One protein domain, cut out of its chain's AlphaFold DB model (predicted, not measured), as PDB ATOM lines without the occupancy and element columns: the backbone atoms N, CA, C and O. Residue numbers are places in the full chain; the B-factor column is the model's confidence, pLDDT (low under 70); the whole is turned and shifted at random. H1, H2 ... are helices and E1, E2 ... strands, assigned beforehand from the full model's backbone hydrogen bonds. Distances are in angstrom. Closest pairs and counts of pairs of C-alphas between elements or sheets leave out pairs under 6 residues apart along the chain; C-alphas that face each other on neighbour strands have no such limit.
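Overview. This is residues 187 to 315 of the 1044 residues of the protein "VanY domain-containing protein" of Candidatus Saccharibacteria bacterium (UniProt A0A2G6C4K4). The long helix H4 covers one face of a three-stranded sheet, and H5 folds back from its end as a narrow V. H3 packs on H4 near where H4 begins, H2 packs about perpendicularly on H5, and H1 lies far from the core. The printed part has 129 residues, with named elements in the order H1 H2 E1 E2 E3 H3 H4 H5; E1 E2 E3 is a meander, each strand the antiparallel neighbour of the one before. The class is mixed, the whole compact, with radius of gyration of the C-alphas 15.8 A and spans of 45 by 36 by 26 A.

Arrangement. H1, residues 202 to 206, touches no helix. H2, residues 211 to 220, only grazes the sheet. E1, residues 224 to 232, and E2, residues 239 to 248, form a hairpin, with N 229 and O 242 within hydrogen-bond range at 3.0 A. E2 bends by 53 degrees at residue 244. E2 and E3, residues 251 to 254, form another, with N 246 and O 253 at 2.9 A. H3, residues 255 to 263, only grazes the sheet. H4, residues 272 to 294, lies over E2 and E3 at a height over the sheet of 9.5 A. H4 touches H3 with residues 274 to 282 alone; the closest C-alphas, of Ala 259 and Val 278, are 5.9 A apart. H5, residues 299 to 312, touches H2, about perpendicular at 88 degrees; the closest C-alphas, of Pro 211 and Gly 308, are 4.7 A apart. In the five helices every O i to N i+4 pair is within hydrogen-bond range.

Along the chain. C-alpha 202 opens H1 at (174.886, 232.632, 318.777), and C-alpha 312 ends H5 at (169.645, 234.746, 338.228). H4 measures 32.0 A, E2 25.3 A, E1 25.1 A and H5 20.0 A.

Size, cuts and confidence. The farthest C-alphas, of Leu 206 and Gly 264, are 48.2 A apart. The printed part has no cut, and no link is long. Mean pLDDT of the printed part is 74.4; residues 187 to 209 and 307 to 315 are among those under 70.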
ATOM      1  N   LEU A 187     161.216 227.543 342.269       41.78
ATOM      2  CA  LEU A 187     162.527 227.947 342.779       41.78
ATOM      3  C   LEU A 187     163.252 226.723 343.341       41.78
ATOM      4  O   LEU A 187     162.927 226.201 344.402       41.78
ATOM      5  N   THR A 188     164.288 226.259 342.648       45.69
ATOM      6  CA  THR A 188     165.002 225.053 343.092       45.69
ATOM      7  C   THR A 188     165.869 225.305 344.330       45.69
ATOM      8  O   THR A 188     166.403 226.393 344.530       45.69
ATOM      9  N   GLU A 189     166.152 224.264 345.123       39.28
ATOM     10  CA  GLU A 189     167.147 224.360 346.212       39.28
ATOM     11  C   GLU A 189     168.572 224.699 345.696       39.28
ATOM     12  O   GLU A 189     169.452 225.071 346.472       39.28
ATOM     13  N   GLY A 190     168.791 224.638 344.373       43.03
ATOM     14  CA  GLY A 190     169.983 225.119 343.668       43.03
ATOM     15  C   GLY A 190     169.991 226.618 343.316       43.03
ATOM     16  O   GLY A 190     170.932 227.071 342.658       43.03
ATOM     17  N   SER A 191     168.996 227.406 343.738       46.88
ATOM     18  CA  SER A 191     168.882 228.855 343.489       46.88
ATOM     19  C   SER A 191     169.887 229.696 344.298       46.88
ATOM     20  O   SER A 191     169.541 230.503 345.156       46.88
ATOM     21  N   THR A 192     171.178 229.524 343.999       44.69
ATOM     22  CA  THR A 192     172.336 230.086 344.735       44.69
ATOM     23  C   THR A 192     172.505 231.618 344.700       44.69
ATOM     24  O   THR A 192     173.514 232.132 345.190       44.69
ATOM     25  N   GLY A 193     171.596 232.366 344.062       44.72
ATOM     26  CA  GLY A 193     171.739 233.815 343.841       44.72
ATOM     27  C   GLY A 193     173.007 234.207 343.063       44.72
ATOM     28  O   GLY A 193     173.466 235.346 343.143       44.72
ATOM     29  N   ARG A 194     173.626 233.253 342.355       40.88
ATOM     30  CA  ARG A 194     174.835 233.436 341.547       40.88
ATOM     31  C   ARG A 194     174.605 232.844 340.166       40.88
ATOM     32  O   ARG A 194     174.815 231.651 339.953       40.88
ATOM     33  N   ALA A 195     174.241 233.696 339.213       40.59
ATOM     34  CA  ALA A 195     174.260 233.327 337.807       40.59
ATOM     35  C   ALA A 195     175.693 232.942 337.403       40.59
ATOM     36  O   ALA A 195     176.550 233.802 337.188       40.59
ATOM     37  N   LYS A 196     175.971 231.638 337.290       41.88
ATOM     38  CA  LYS A 196     177.166 231.142 336.601       41.88
ATOM     39  C   LYS A 196     176.881 231.233 335.100       41.88
ATOM     40  O   LYS A 196     176.519 230.240 334.474       41.88
ATOM     41  N   LEU A 197     176.947 232.465 334.590       49.84
ATOM     42  CA  LEU A 197     176.623 232.834 333.214       49.84
ATOM     43  C   LEU A 197     177.339 231.888 332.242       49.84
ATOM     44  O   LEU A 197     178.562 231.761 332.272       49.84
ATOM     45  N   GLY A 198     176.556 231.182 331.428       48.84
ATOM     46  CA  GLY A 198     177.074 230.436 330.288       48.84
ATOM     47  C   GLY A 198     177.327 231.384 329.121       48.84
ATOM     48  O   GLY A 198     176.671 232.419 329.008       48.84
ATOM     49  N   ASP A 199     178.260 231.028 328.243       48.06
ATOM     50  CA  ASP A 199     178.567 231.830 327.061       48.06
ATOM     51  C   ASP A 199     177.317 232.105 326.215       48.06
ATOM     52  O   ASP A 199     176.629 231.182 325.769       48.06
ATOM     53  N   ARG A 200     177.040 233.396 325.975       54.84
ATOM     54  CA  ARG A 200     175.877 233.874 325.208       54.84
ATOM     55  C   ARG A 200     175.754 233.109 323.888       54.84
ATOM     56  O   ARG A 200     176.695 233.112 323.079       54.84
ATOM     57  N   SER A 201     174.591 232.500 323.652       53.81
ATOM     58  CA  SER A 201     174.356 231.689 322.455       53.81
ATOM     59  C   SER A 201     174.447 232.540 321.188       53.81
ATOM     60  O   SER A 201     174.216 233.754 321.214       53.81
ATOM     61  N   LEU A 202     174.772 231.916 320.052       42.00
ATOM     62  CA  LEU A 202     174.886 232.632 318.777       42.00
ATOM     63  C   LEU A 202     173.577 233.362 318.419       42.00
ATOM     64  O   LEU A 202     173.612 234.504 317.976       42.00
ATOM     65  N   ILE A 203     172.425 232.753 318.719       42.81
ATOM     66  CA  ILE A 203     171.095 233.344 318.509       42.81
ATOM     67  C   ILE A 203     170.873 234.574 319.408       42.81
ATOM     68  O   ILE A 203     170.346 235.581 318.942       42.81
ATOM     69  N   GLN A 204     171.301 234.542 320.676       46.31
ATOM     70  CA  GLN A 204     171.218 235.706 321.575       46.31
ATOM     71  C   GLN A 204     172.129 236.850 321.106       46.31
ATOM     72  O   GLN A 204     171.702 238.004 321.091       46.31
ATOM     73  N   LYS A 205     173.352 236.525 320.657       61.22
ATOM     74  CA  LYS A 205     174.295 237.486 320.057       61.22
ATOM     75  C   LYS A 205     173.693 238.146 318.806       61.22
ATOM     76  O   LYS A 205     173.668 239.371 318.738       61.22
ATOM     77  N   LEU A 206     173.150 237.359 317.873       46.16
ATOM     78  CA  LEU A 206     172.542 237.846 316.624       46.16
ATOM     79  C   LEU A 206     171.264 238.671 316.842       46.16
ATOM     80  O   LEU A 206     171.040 239.645 316.132       46.16
ATOM     81  N   ARG A 207     170.438 238.331 317.840       51.38
ATOM     82  CA  ARG A 207     169.220 239.097 318.173       51.38
ATOM     83  C   ARG A 207     169.499 240.414 318.913       51.38
ATOM     84  O   ARG A 207     168.556 241.143 319.208       51.38
ATOM     85  N   GLY A 208     170.753 240.710 319.275       61.88
ATOM     86  CA  GLY A 208     171.116 241.882 320.088       61.88
ATOM     87  C   GLY A 208     170.556 241.859 321.520       61.88
ATOM     88  O   GLY A 208     170.655 242.847 322.249       61.88
ATOM     89  N   VAL A 209     169.963 240.736 321.938       62.19
ATOM     90  CA  VAL A 209     169.313 240.570 323.241       62.19
ATOM     91  C   VAL A 209     170.377 240.212 324.272       62.19
ATOM     92  O   VAL A 209     170.945 239.122 324.245       62.19
ATOM     93  N   ASN A 210     170.637 241.137 325.197       77.81
ATOM     94  CA  ASN A 210     171.535 240.923 326.326       77.81
ATOM     95  C   ASN A 210     170.757 241.045 327.659       77.81
ATOM     96  O   ASN A 210     170.586 242.165 328.153       77.81
ATOM     97  N   PRO A 211     170.317 239.913 328.252       71.38
ATOM     98  CA  PRO A 211     169.655 239.878 329.557       71.38
ATOM     99  C   PRO A 211     170.484 240.510 330.676       71.38
ATOM    100  O   PRO A 211     169.945 241.273 331.471       71.38
ATOM    101  N   GLU A 212     171.797 240.269 330.693       71.94
ATOM    102  CA  GLU A 212     172.735 240.814 331.682       71.94
ATOM    103  C   GLU A 212     172.711 242.348 331.646       71.94
ATOM    104  O   GLU A 212     172.550 242.996 332.679       71.94
ATOM    105  N   LYS A 213     172.795 242.937 330.442       80.06
ATOM    106  CA  LYS A 213     172.760 244.396 330.262       80.06
ATOM    107  C   LYS A 213     171.424 244.985 330.709       80.06
ATOM    108  O   LYS A 213     171.440 246.052 331.308       80.06
ATOM    109  N   ARG A 214     170.290 244.324 330.442       82.62
ATOM    110  CA  ARG A 214     168.959 244.827 330.838       82.62
ATOM    111  C   ARG A 214     168.697 244.689 332.338       82.62
ATOM    112  O   ARG A 214     168.217 245.641 332.943       82.62
ATOM    113  N   LEU A 215     169.112 243.593 332.974       79.06
ATOM    114  CA  LEU A 215     169.089 243.491 334.438       79.06
ATOM    115  C   LEU A 215     170.014 244.523 335.103       79.06
ATOM    116  O   LEU A 215     169.624 245.156 336.078       79.06
ATOM    117  N   ALA A 216     171.218 244.741 334.567       76.06
ATOM    118  CA  ALA A 216     172.152 245.749 335.079       76.06
ATOM    119  C   ALA A 216     171.716 247.198 334.779       76.06
ATOM    120  O   ALA A 216     172.220 248.140 335.385       76.06
ATOM    121  N   GLU A 217     170.806 247.409 333.832       83.06
ATOM    122  CA  GLU A 217     170.150 248.687 333.551       83.06
ATOM    123  C   GLU A 217     169.064 248.952 334.601       83.06
ATOM    124  O   GLU A 217     169.230 249.878 335.394       83.06
ATOM    125  N   LEU A 218     168.089 248.049 334.746       84.94
ATOM    126  CA  LEU A 218     167.052 248.121 335.788       84.94
ATOM    127  C   LEU A 218     167.629 248.171 337.217       84.94
ATOM    128  O   LEU A 218     167.099 248.873 338.077       84.94
ATOM    129  N   GLY A 219     168.741 247.476 337.476       83.25
ATOM    130  CA  GLY A 219     169.436 247.512 338.765       83.25
ATOM    131  C   GLY A 219     170.127 248.844 339.063       83.25
ATOM    132  O   GLY A 219     170.106 249.293 340.208       83.25
ATOM    133  N   ARG A 220     170.688 249.518 338.047       85.56
ATOM    134  CA  ARG A 220     171.249 250.878 338.188       85.56
ATOM    135  C   ARG A 220     170.156 251.942 338.294       85.56
ATOM    136  O   ARG A 220     170.328 252.901 339.034       85.56
ATOM    137  N   GLU A 221     169.024 251.738 337.625       89.69
ATOM    138  CA  GLU A 221     167.811 252.558 337.767       89.69
ATOM    139  C   GLU A 221     167.082 252.334 339.107       89.69
ATOM    140  O   GLU A 221     166.082 252.986 339.374       89.69
ATOM    141  N   ASN A 222     167.569 251.430 339.969       88.44
ATOM    142  CA  ASN A 222     166.929 250.970 341.211       88.44
ATOM    143  C   ASN A 222     165.569 250.260 341.042       88.44
ATOM    144  O   ASN A 222     165.014 249.816 342.048       88.44
ATOM    145  N   LYS A 223     165.076 250.089 339.810       89.31
ATOM    146  CA  LYS A 223     163.804 249.433 339.475       89.31
ATOM    147  C   LYS A 223     163.776 247.936 339.757       89.31
ATOM    148  O   LYS A 223     162.703 247.411 340.016       89.31
ATOM    149  N   LEU A 224     164.917 247.245 339.713       89.62
ATOM    150  CA  LEU A 224     164.983 245.805 339.980       89.62
ATOM    151  C   LEU A 224     166.213 245.444 340.817       89.62
ATOM    152  O   LEU A 224     167.347 245.580 340.357       89.62
ATOM    153  N   LYS A 225     166.006 244.946 342.040       91.00
ATOM    154  CA  LYS A 225     167.078 244.477 342.938       91.00
ATOM    155  C   LYS A 225     166.766 243.077 343.454       91.00
ATOM    156  O   LYS A 225     165.610 242.738 343.658       91.00
ATOM    157  N   PHE A 226     167.800 242.285 343.717       87.00
ATOM    158  CA  PHE A 226     167.667 240.958 344.321       87.00
ATOM    159  C   PHE A 226     168.074 241.039 345.799       87.00
ATOM    160  O   PHE A 226     169.201 241.434 346.099       87.00
ATOM    161  N   ASP A 227     167.177 240.668 346.715       86.69
ATOM    162  CA  ASP A 227     167.490 240.512 348.138       86.69
ATOM    163  C   ASP A 227     168.204 239.168 348.333       86.69
ATOM    164  O   ASP A 227     167.636 238.090 348.125       86.69
ATOM    165  N   ILE A 228     169.494 239.242 348.672       83.31
ATOM    166  CA  ILE A 228     170.374 238.090 348.851       83.31
ATOM    167  C   ILE A 228     171.153 238.267 350.158       83.31
ATOM    168  O   ILE A 228     172.135 239.014 350.215       83.31
ATOM    169  N   THR A 229     170.771 237.535 351.207       80.12
ATOM    170  CA  THR A 229     171.551 237.504 352.452       80.12
ATOM    171  C   THR A 229     172.752 236.570 352.322       80.12
ATOM    172  O   THR A 229     172.636 235.384 352.015       80.12
ATOM    173  N   GLY A 230     173.946 237.110 352.564       75.56
ATOM    174  CA  GLY A 230     175.187 236.337 352.621       75.56
ATOM    175  C   GLY A 230     175.422 235.763 354.016       75.56
ATOM    176  O   GLY A 230     176.148 236.366 354.806       75.56
ATOM    177  N   GLU A 231     174.848 234.598 354.314       71.88
ATOM    178  CA  GLU A 231     175.034 233.921 355.600       71.88
ATOM    179  C   GLU A 231     176.477 233.392 355.715       71.88
ATOM    180  O   GLU A 231     176.941 232.574 354.912       71.88
ATOM    181  N   ARG A 232     177.229 233.877 356.712       69.06
ATOM    182  CA  ARG A 232     178.554 233.339 357.058       69.06
ATOM    183  C   ARG A 232     178.364 232.048 357.850       69.06
ATOM    184  O   ARG A 232     177.997 232.104 359.020       69.06
ATOM    185  N   ARG A 233     178.670 230.895 357.249       64.56
ATOM    186  CA  ARG A 233     178.762 229.642 358.014       64.56
ATOM    187  C   ARG A 233     179.927 229.708 359.009       64.56
ATOM    188  O   ARG A 233     180.986 230.271 358.713       64.56
ATOM    189  N   TRP A 234     179.722 229.119 360.187       54.72
ATOM    190  CA  TRP A 234     180.755 228.944 361.210       54.72
ATOM    191  C   TRP A 234     181.948 228.195 360.586       54.72
ATOM    192  O   TRP A 234     181.757 227.190 359.905       54.72
ATOM    193  N   GLY A 235     183.157 228.754 360.712       75.62
ATOM    194  CA  GLY A 235     184.342 228.354 359.932       75.62
ATOM    195  C   GLY A 235     184.781 229.374 358.866       75.62
ATOM    196  O   GLY A 235     185.886 229.276 358.343       75.62
ATOM    197  N   GLY A 236     183.966 230.393 358.561       62.09
ATOM    198  CA  GLY A 236     184.390 231.658 357.932       62.09
ATOM    199  C   GLY A 236     184.721 231.643 356.431       62.09
ATOM    200  O   GLY A 236     184.526 232.662 355.770       62.09
ATOM    201  N   LEU A 237     185.168 230.511 355.877       70.38
ATOM    202  CA  LEU A 237     185.662 230.394 354.495       70.38
ATOM    203  C   LEU A 237     184.566 230.321 353.414       70.38
ATOM    204  O   LEU A 237     184.862 230.512 352.236       70.38
ATOM    205  N   GLN A 238     183.302 230.084 353.781       63.34
ATOM    206  CA  GLN A 238     182.179 230.072 352.836       63.34
ATOM    207  C   GLN A 238     181.036 230.986 353.300       63.34
ATOM    208  O   GLN A 238     180.345 230.708 354.282       63.34
ATOM    209  N   LYS A 239     180.806 232.067 352.542       70.75
ATOM    210  CA  LYS A 239     179.525 232.789 352.536       70.75
ATOM    211  C   LYS A 239     178.541 232.010 351.668       70.75
ATOM    212  O   LYS A 239     178.788 231.858 350.470       70.75
ATOM    213  N   VAL A 240     177.434 231.558 352.248       71.12
ATOM    214  CA  VAL A 240     176.303 231.016 351.490       71.12
ATOM    215  C   VAL A 240     175.361 232.176 351.191       71.12
ATOM    216  O   VAL A 240     174.725 232.718 352.090       71.12
ATOM    217  N   ASN A 241     175.293 232.575 349.924       75.12
ATOM    218  CA  ASN A 241     174.287 233.521 349.455       75.12
ATOM    219  C   ASN A 241     172.931 232.798 349.425       75.12
ATOM    220  O   ASN A 241     172.753 231.893 348.610       75.12
ATOM    221  N   ARG A 242     171.986 233.184 350.287       79.25
ATOM    222  CA  ARG A 242     170.577 232.793 350.161       79.25
ATOM    223  C   ARG A 242     169.807 233.898 349.461       79.25
ATOM    224  O   ARG A 242     169.871 235.051 349.876       79.25
ATOM    225  N   PHE A 243     169.075 233.530 348.418       84.25
ATOM    226  CA  PHE A 243     168.042 234.375 347.838       84.25
ATOM    227  C   PHE A 243     166.864 234.474 348.815       84.25
ATOM    228  O   PHE A 243     166.362 233.452 349.281       84.25
ATOM    229  N   ASN A 244     166.456 235.700 349.130       89.25
ATOM    230  CA  ASN A 244     165.313 235.991 349.990       89.25
ATOM    231  C   ASN A 244     164.125 236.541 349.195       89.25
ATOM    232  O   ASN A 244     162.991 236.403 349.645       89.25
ATOM    233  N   GLY A 245     164.373 237.225 348.074       92.69
ATOM    234  CA  GLY A 245     163.340 238.024 347.428       92.69
ATOM    235  C   GLY A 245     163.827 238.949 346.316       92.69
ATOM    236  O   GLY A 245     165.006 238.977 345.955       92.69
ATOM    237  N   VAL A 246     162.897 239.739 345.787       92.88
ATOM    238  CA  VAL A 246     163.122 240.744 344.738       92.88
ATOM    239  C   VAL A 246     162.490 242.059 345.186       92.88
ATOM    240  O   VAL A 246     161.403 242.060 345.750       92.88
ATOM    241  N   VAL A 247     163.138 243.187 344.911       93.31
ATOM    242  CA  VAL A 247     162.531 244.518 345.023       93.31
ATOM    243  C   VAL A 247     162.269 245.030 343.612       93.31
ATOM    244  O   VAL A 247     163.219 245.152 342.833       93.31
ATOM    245  N   ILE A 248     161.007 245.324 343.294       92.56
ATOM    246  CA  ILE A 248     160.568 245.851 341.996       92.56
ATOM    247  C   ILE A 248     159.951 247.231 342.225       92.56
ATOM    248  O   ILE A 248     159.042 247.369 343.038       92.56
ATOM    249  N   GLU A 249     160.506 248.258 341.580       93.88
ATOM    250  CA  GLU A 249     160.145 249.682 341.729       93.88
ATOM    251  C   GLU A 249     159.976 250.149 343.195       93.88
ATOM    252  O   GLU A 249     159.164 251.004 343.528       93.88
ATOM    253  N   GLY A 250     160.782 249.577 344.098       92.44
ATOM    254  CA  GLY A 250     160.765 249.861 345.538       92.44
ATOM    255  C   GLY A 250     159.856 248.949 346.374       92.44
ATOM    256  O   GLY A 250     160.112 248.795 347.568       92.44
ATOM    257  N   LYS A 251     158.870 248.271 345.771       95.38
ATOM    258  CA  LYS A 251     158.045 247.250 346.441       95.38
ATOM    259  C   LYS A 251     158.872 245.980 346.656       95.38
ATOM    260  O   LYS A 251     159.417 245.417 345.707       95.38
ATOM    261  N   ASN A 252     158.983 245.541 347.908       94.38
ATOM    262  CA  ASN A 252     159.717 244.334 348.286       94.38
ATOM    263  C   ASN A 252     158.807 243.101 348.213       94.38
ATOM    264  O   ASN A 252     157.693 243.125 348.728       94.38
ATOM    265  N   TYR A 253     159.308 242.025 347.621       93.94
ATOM    266  CA  TYR A 253     158.685 240.709 347.565       93.94
ATOM    267  C   TYR A 253     159.652 239.749 348.264       93.94
ATOM    268  O   TYR A 253     160.713 239.455 347.714       93.94
ATOM    269  N   ASN A 254     159.342 239.290 349.483       95.12
ATOM    270  CA  ASN A 254     160.264 238.492 350.307       95.12
ATOM    271  C   ASN A 254     159.660 237.135 350.701       95.12
ATOM    272  O   ASN A 254     158.633 237.080 351.372       95.12
ATOM    273  N   LEU A 255     160.321 236.030 350.349       92.12
ATOM    274  CA  LEU A 255     159.862 234.652 350.576       92.12
ATOM    275  C   LEU A 255     159.493 234.352 352.037       92.12
ATOM    276  O   LEU A 255     158.578 233.570 352.284       92.12
ATOM    277  N   ASN A 256     160.164 234.966 353.019       94.31
ATOM    278  CA  ASN A 256     159.818 234.764 354.430       94.31
ATOM    279  C   ASN A 256     158.549 235.522 354.837       94.31
ATOM    280  O   ASN A 256     157.878 235.105 355.773       94.31
ATOM    281  N   GLU A 257     158.200 236.605 354.147       95.75
ATOM    282  CA  GLU A 257     156.939 237.318 354.352       95.75
ATOM    283  C   GLU A 257     155.762 236.497 353.810       95.75
ATOM    284  O   GLU A 257     154.821 236.235 354.558       95.75
ATOM    285  N   TYR A 258     155.871 235.970 352.583       92.38
ATOM    286  CA  TYR A 258     154.893 235.022 352.026       92.38
ATOM    287  C   TYR A 258     154.756 233.768 352.907       92.38
ATOM    288  O   TYR A 258     153.644 233.379 353.253       92.38
ATOM    289  N   ALA A 259     155.867 233.182 353.366       93.94
ATOM    290  CA  ALA A 259     155.848 232.026 354.265       93.94
ATOM    291  C   ALA A 259     155.166 232.299 355.615       93.94
ATOM    292  O   ALA A 259     154.391 231.468 356.097       93.94
ATOM    293  N   ARG A 260     155.402 233.471 356.217       96.50
ATOM    294  CA  ARG A 260     154.744 233.862 357.472       96.50
ATOM    295  C   ARG A 260     153.264 234.162 357.258       96.50
ATOM    296  O   ARG A 260     152.461 233.740 358.083       96.50
ATOM    297  N   LYS A 261     152.902 234.823 356.152       93.75
ATOM    298  CA  LYS A 261     151.513 235.143 355.790       93.75
ATOM    299  C   LYS A 261     150.681 233.886 355.508       93.75
ATOM    300  O   LYS A 261     149.535 233.833 355.931       93.75
ATOM    301  N   SER A 262     151.253 232.886 354.833       87.62
ATOM    302  CA  SER A 262     150.551 231.643 354.474       87.62
ATOM    303  C   SER A 262     150.579 230.570 355.568       87.62
ATOM    304  O   SER A 262     149.609 229.834 355.713       87.62
ATOM    305  N   PHE A 263     151.674 230.449 356.331       93.12
ATOM    306  CA  PHE A 263     151.913 229.295 357.217       93.12
ATOM    307  C   PHE A 263     152.485 229.641 358.606       93.12
ATOM    308  O   PHE A 263     152.844 228.735 359.360       93.12
ATOM    309  N   GLY A 264     152.621 230.925 358.962       95.25
ATOM    310  CA  GLY A 264     153.138 231.365 360.270       95.25
ATOM    311  C   GLY A 264     154.618 231.038 360.534       95.25
ATOM    312  O   GLY A 264     155.078 231.118 361.673       95.25
ATOM    313  N   LYS A 265     155.376 230.645 359.503       96.12
ATOM    314  CA  LYS A 265     156.748 230.112 359.595       96.12
ATOM    315  C   LYS A 265     157.684 230.853 358.637       96.12
ATOM    316  O   LYS A 265     157.246 231.404 357.637       96.12
ATOM    317  N   ASP A 266     158.987 230.818 358.900       95.12
ATOM    318  CA  ASP A 266     159.991 231.238 357.910       95.12
ATOM    319  C   ASP A 266     160.091 230.211 356.769       95.12
ATOM    320  O   ASP A 266     159.913 229.013 356.998       95.12
ATOM    321  N   TYR A 267     160.440 230.652 355.555       91.88
ATOM    322  CA  TYR A 267     160.427 229.814 354.345       91.88
ATOM    323  C   TYR A 267     161.300 228.551 354.470       91.88
ATOM    324  O   TYR A 267     160.934 227.466 354.021       91.88
ATOM    325  N   ASN A 268     162.438 228.651 355.160       90.75
ATOM    326  CA  ASN A 268     163.332 227.516 355.399       90.75
ATOM    327  C   ASN A 268     162.768 226.460 356.377       90.75
ATOM    328  O   ASN A 268     163.202 225.309 356.321       90.75
ATOM    329  N   LYS A 269     161.805 226.828 357.237       94.12
ATOM    330  CA  LYS A 269     161.123 225.945 358.208       94.12
ATOM    331  C   LYS A 269     159.898 225.234 357.618       94.12
ATOM    332  O   LYS A 269     159.318 224.383 358.287       94.12
ATOM    333  N   LEU A 270     159.499 225.583 356.397       85.06
ATOM    334  CA  LEU A 270     158.390 224.954 355.685       85.06
ATOM    335  C   LEU A 270     158.755 223.555 355.177       85.06
ATOM    336  O   LEU A 270     159.875 223.323 354.705       85.06
ATOM    337  N   SER A 271     157.774 222.650 355.208       84.75
ATOM    338  CA  SER A 271     157.815 221.369 354.496       84.75
ATOM    339  C   SER A 271     157.793 221.569 352.975       84.75
ATOM    340  O   SER A 271     157.444 222.636 352.474       84.75
ATOM    341  N   LYS A 272     158.128 220.522 352.209       76.25
ATOM    342  CA  LYS A 272     158.219 220.607 350.740       76.25
ATOM    343  C   LYS A 272     156.914 221.075 350.065       76.25
ATOM    344  O   LYS A 272     156.994 221.791 349.075       76.25
ATOM    345  N   ARG A 273     155.736 220.710 350.598       65.50
ATOM    346  CA  ARG A 273     154.435 221.164 350.061       65.50
ATOM    347  C   ARG A 273     154.173 222.635 350.392       65.50
ATOM    348  O   ARG A 273     153.853 223.400 349.496       65.50
ATOM    349  N   GLU A 274     154.377 223.035 351.648       81.38
ATOM    350  CA  GLU A 274     154.219 224.432 352.080       81.38
ATOM    351  C   GLU A 274     155.167 225.382 351.322       81.38
ATOM    352  O   GLU A 274     154.765 226.483 350.948       81.38
ATOM    353  N   ARG A 275     156.414 224.959 351.049       83.50
ATOM    354  CA  ARG A 275     157.350 225.733 350.213       83.50
ATOM    355  C   ARG A 275     156.800 225.958 348.814       83.50
ATOM    356  O   ARG A 275     156.784 227.101 348.382       83.50
ATOM    357  N   TRP A 276     156.296 224.916 348.155       72.75
ATOM    358  CA  TRP A 276     155.773 225.017 346.791       72.75
ATOM    359  C   TRP A 276     154.611 226.020 346.679       72.75
ATOM    360  O   TRP A 276     154.611 226.862 345.784       72.75
ATOM    361  N   THR A 277     153.680 226.018 347.642       72.31
ATOM    362  CA  THR A 277     152.602 227.022 347.719       72.31
ATOM    363  C   THR A 277     153.146 228.449 347.891       72.31
ATOM    364  O   THR A 277     152.657 229.379 347.251       72.31
ATOM    365  N   VAL A 278     154.194 228.638 348.707       83.00
ATOM    366  CA  VAL A 278     154.864 229.944 348.864       83.00
ATOM    367  C   VAL A 278     155.614 230.364 347.603       83.00
ATOM    368  O   VAL A 278     155.513 231.520 347.210       83.00
ATOM    369  N   GLU A 279     156.346 229.450 346.964       83.12
ATOM    370  CA  GLU A 279     157.067 229.696 345.712       83.12
ATOM    371  C   GLU A 279     156.111 230.127 344.597       83.12
ATOM    372  O   GLU A 279     156.415 231.087 343.891       83.12
ATOM    373  N   SER A 280     154.954 229.468 344.475       69.44
ATOM    374  CA  SER A 280     153.905 229.811 343.509       69.44
ATOM    375  C   SER A 280     153.376 231.232 343.737       69.44
ATOM    376  O   SER A 280     153.532 232.094 342.868       69.44
ATOM    377  N   LYS A 281     152.860 231.537 344.942       76.62
ATOM    378  CA  LYS A 281     152.281 232.863 345.240       76.62
ATOM    379  C   LYS A 281     153.330 233.986 345.176       76.62
ATOM    380  O   LYS A 281     153.042 235.063 344.666       76.62
ATOM    381  N   PHE A 282     154.570 233.716 345.592       89.38
ATOM    382  CA  PHE A 282     155.710 234.622 345.406       89.38
ATOM    383  C   PHE A 282     156.003 234.897 343.924       89.38
ATOM    384  O   PHE A 282     156.214 236.044 343.540       89.38
ATOM    385  N   THR A 283     156.034 233.854 343.092       77.88
ATOM    386  CA  THR A 283     156.404 233.961 341.672       77.88
ATOM    387  C   THR A 283     155.318 234.675 340.868       77.88
ATOM    388  O   THR A 283     155.647 235.488 340.004       77.88
ATOM    389  N   SER A 284     154.043 234.458 341.209       73.38
ATOM    390  CA  SER A 284     152.902 235.180 340.633       73.38
ATOM    391  C   SER A 284     152.926 236.676 340.978       73.38
ATOM    392  O   SER A 284     152.948 237.519 340.080       73.38
ATOM    393  N   ASP A 285     153.070 237.039 342.256       81.69
ATOM    394  CA  ASP A 285     153.155 238.446 342.675       81.69
ATOM    395  C   ASP A 285     154.381 239.166 342.073       81.69
ATOM    396  O   ASP A 285     154.288 240.323 341.649       81.69
ATOM    397  N   VAL A 286     155.530 238.479 341.987       82.88
ATOM    398  CA  VAL A 286     156.743 238.977 341.311       82.88
ATOM    399  C   VAL A 286     156.510 239.179 339.812       82.88
ATOM    400  O   VAL A 286     157.082 240.108 339.243       82.88
ATOM    401  N   ARG A 287     155.666 238.367 339.161       79.12
ATOM    402  CA  ARG A 287     155.280 238.595 337.764       79.12
ATOM    403  C   ARG A 287     154.460 239.853 337.606       79.12
ATOM    404  O   ARG A 287     154.818 240.650 336.755       79.12
ATOM    405  N   ILE A 288     153.414 240.040 338.410       75.38
ATOM    406  CA  ILE A 288     152.530 241.212 338.304       75.38
ATOM    407  C   ILE A 288     153.371 242.493 338.406       75.38
ATOM    408  O   ILE A 288     153.345 243.323 337.503       75.38
ATOM    409  N   GLY A 289     154.258 242.575 339.407       81.00
ATOM    410  CA  GLY A 289     155.190 243.701 339.536       81.00
ATOM    411  C   GLY A 289     156.164 243.879 338.362       81.00
ATOM    412  O   GLY A 289     156.557 245.008 338.066       81.00
ATOM    413  N   LEU A 290     156.571 242.799 337.685       82.56
ATOM    414  CA  LEU A 290     157.400 242.879 336.479       82.56
ATOM    415  C   LEU A 290     156.591 243.272 335.239       82.56
ATOM    416  O   LEU A 290     157.083 244.089 334.467       82.56
ATOM    417  N   ASP A 291     155.393 242.727 335.029       77.38
ATOM    418  CA  ASP A 291     154.539 243.054 333.885       77.38
ATOM    419  C   ASP A 291     154.064 244.514 333.956       77.38
ATOM    420  O   ASP A 291     154.115 245.189 332.928       77.38
ATOM    421  N   ASP A 292     153.755 245.039 335.150       80.12
ATOM    422  CA  ASP A 292     153.485 246.465 335.400       80.12
ATOM    423  C   ASP A 292     154.692 247.345 335.016       80.12
ATOM    424  O   ASP A 292     154.605 248.195 334.125       80.12
ATOM    425  N   MET A 293     155.863 247.090 335.619       89.06
ATOM    426  CA  MET A 293     157.119 247.807 335.335       89.06
ATOM    427  C   MET A 293     157.499 247.745 333.840       89.06
ATOM    428  O   MET A 293     158.095 248.668 333.281       89.06
ATOM    429  N   LEU A 294     157.172 246.639 333.167       85.19
ATOM    430  CA  LEU A 294     157.510 246.381 331.769       85.19
ATOM    431  C   LEU A 294     156.376 246.732 330.790       85.19
ATOM    432  O   LEU A 294     156.590 246.618 329.579       85.19
ATOM    433  N   ALA A 295     155.217 247.209 331.261       80.62
ATOM    434  CA  ALA A 295     154.019 247.459 330.451       80.62
ATOM    435  C   ALA A 295     154.262 248.438 329.290       80.62
ATOM    436  O   ALA A 295     153.699 248.276 328.206       80.62
ATOM    437  N   ASN A 296     155.174 249.394 329.476       81.75
ATOM    438  CA  ASN A 296     155.569 250.386 328.470       81.75
ATOM    439  C   ASN A 296     156.781 249.961 327.609       81.75
ATOM    440  O   ASN A 296     157.167 250.657 326.670       81.75
ATOM    441  N   HIS A 297     157.400 248.810 327.893       78.69
ATOM    442  CA  HIS A 297     158.579 248.315 327.177       78.69
ATOM    443  C   HIS A 297     158.206 247.382 326.008       78.69
ATOM    444  O   HIS A 297     157.219 246.641 326.050       78.69
ATOM    445  N   LYS A 298     159.032 247.366 324.950       75.56
ATOM    446  CA  LYS A 298     158.861 246.471 323.784       75.56
ATOM    447  C   LYS A 298     158.979 244.995 324.195       75.56
ATOM    448  O   LYS A 298     159.808 244.664 325.038       75.56
ATOM    449  N   LEU A 299     158.229 244.095 323.548       60.38
ATOM    450  CA  LEU A 299     158.174 242.657 323.884       60.38
ATOM    451  C   LEU A 299     159.559 241.985 324.002       60.38
ATOM    452  O   LEU A 299     159.805 241.219 324.932       60.38
ATOM    453  N   SER A 300     160.499 242.322 323.113       62.78
ATOM    454  CA  SER A 300     161.879 241.814 323.155       62.78
ATOM    455  C   SER A 300     162.674 242.286 324.382       62.78
ATOM    456  O   SER A 300     163.544 241.558 324.856       62.78
ATOM    457  N   TYR A 301     162.356 243.459 324.939       75.00
ATOM    458  CA  TYR A 301     162.890 243.926 326.222       75.00
ATOM    459  C   TYR A 301     162.288 243.114 327.374       75.00
ATOM    460  O   TYR A 301     163.048 242.583 328.182       75.00
ATOM    461  N   ARG A 302     160.957 242.928 327.415       74.88
ATOM    462  CA  ARG A 302     160.288 242.139 328.475       74.88
ATOM    463  C   ARG A 302     160.828 240.712 328.526       74.88
ATOM    464  O   ARG A 302     161.316 240.261 329.556       74.88
ATOM    465  N   SER A 303     160.868 240.044 327.371       66.50
ATOM    466  CA  SER A 303     161.446 238.705 327.224       66.50
ATOM    467  C   SER A 303     162.925 238.657 327.639       66.50
ATOM    468  O   SER A 303     163.357 237.687 328.260       66.50
ATOM    469  N   SER A 304     163.709 239.710 327.372       70.62
ATOM    470  CA  SER A 304     165.097 239.810 327.847       70.62
ATOM    471  C   SER A 304     165.199 239.881 329.373       70.62
ATOM    472  O   SER A 304     166.133 239.307 329.932       70.62
ATOM    473  N   VAL A 305     164.277 240.576 330.042       72.50
ATOM    474  CA  VAL A 305     164.248 240.708 331.507       72.50
ATOM    475  C   VAL A 305     163.783 239.403 332.151       72.50
ATOM    476  O   VAL A 305     164.483 238.900 333.024       72.50
ATOM    477  N   TYR A 306     162.709 238.782 331.654       73.62
ATOM    478  CA  TYR A 306     162.238 237.479 332.141       73.62
ATOM    479  C   TYR A 306     163.283 236.367 331.985       73.62
ATOM    480  O   TYR A 306     163.542 235.622 332.930       73.62
ATOM    481  N   ASN A 307     163.961 236.285 330.834       67.44
ATOM    482  CA  ASN A 307     165.061 235.332 330.650       67.44
ATOM    483  C   ASN A 307     166.241 235.607 331.598       67.44
ATOM    484  O   ASN A 307     166.869 234.661 332.073       67.44
ATOM    485  N   GLY A 308     166.531 236.876 331.901       69.62
ATOM    486  CA  GLY A 308     167.544 237.250 332.886       69.62
ATOM    487  C   GLY A 308     167.150 236.841 334.306       69.62
ATOM    488  O   GLY A 308     167.930 236.179 334.988       69.62
ATOM    489  N   LEU A 309     165.936 237.193 334.741       68.44
ATOM    490  CA  LEU A 309     165.394 236.844 336.058       68.44
ATOM    491  C   LEU A 309     165.482 235.331 336.285       68.44
ATOM    492  O   LEU A 309     166.041 234.885 337.283       68.44
ATOM    493  N   ARG A 310     165.038 234.547 335.296       67.56
ATOM    494  CA  ARG A 310     165.099 233.082 335.283       67.56
ATOM    495  C   ARG A 310     166.520 232.535 335.481       67.56
ATOM    496  O   ARG A 310     166.710 231.582 336.233       67.56
ATOM    497  N   GLN A 311     167.519 233.148 334.841       64.44
ATOM    498  CA  GLN A 311     168.934 232.767 334.969       64.44
ATOM    499  C   GLN A 311     169.548 233.150 336.326       64.44
ATOM    500  O   GLN A 311     170.401 232.420 336.830       64.44
ATOM    501  N   VAL A 312     169.133 234.271 336.927       61.19
ATOM    502  CA  VAL A 312     169.645 234.746 338.228       61.19
ATOM    503  C   VAL A 312     168.981 234.028 339.406       61.19
ATOM    504  O   VAL A 312     169.669 233.630 340.345       61.19
ATOM    505  N   ALA A 313     167.665 233.816 339.337       60.91
ATOM    506  CA  ALA A 313     166.859 233.184 340.382       60.91
ATOM    507  C   ALA A 313     166.939 231.642 340.392       60.91
ATOM    508  O   ALA A 313     166.333 231.012 341.251       60.91
ATOM    509  N   GLY A 314     167.680 231.014 339.470       49.66
ATOM    510  CA  GLY A 314     167.873 229.555 339.442       49.66
ATOM    511  C   GLY A 314     166.644 228.748 339.002       49.66
ATOM    512  O   GLY A 314     166.531 227.572 339.347       49.66
ATOM    513  N   LEU A 315     165.739 229.362 338.231       47.69
ATOM    514  CA  LEU A 315     164.522 228.740 337.697       47.69
ATOM    515  C   LEU A 315     164.879 227.728 336.588       47.69
ATOM    516  O   LEU A 315     165.073 228.063 335.411       47.69
TER     517      LEU A 315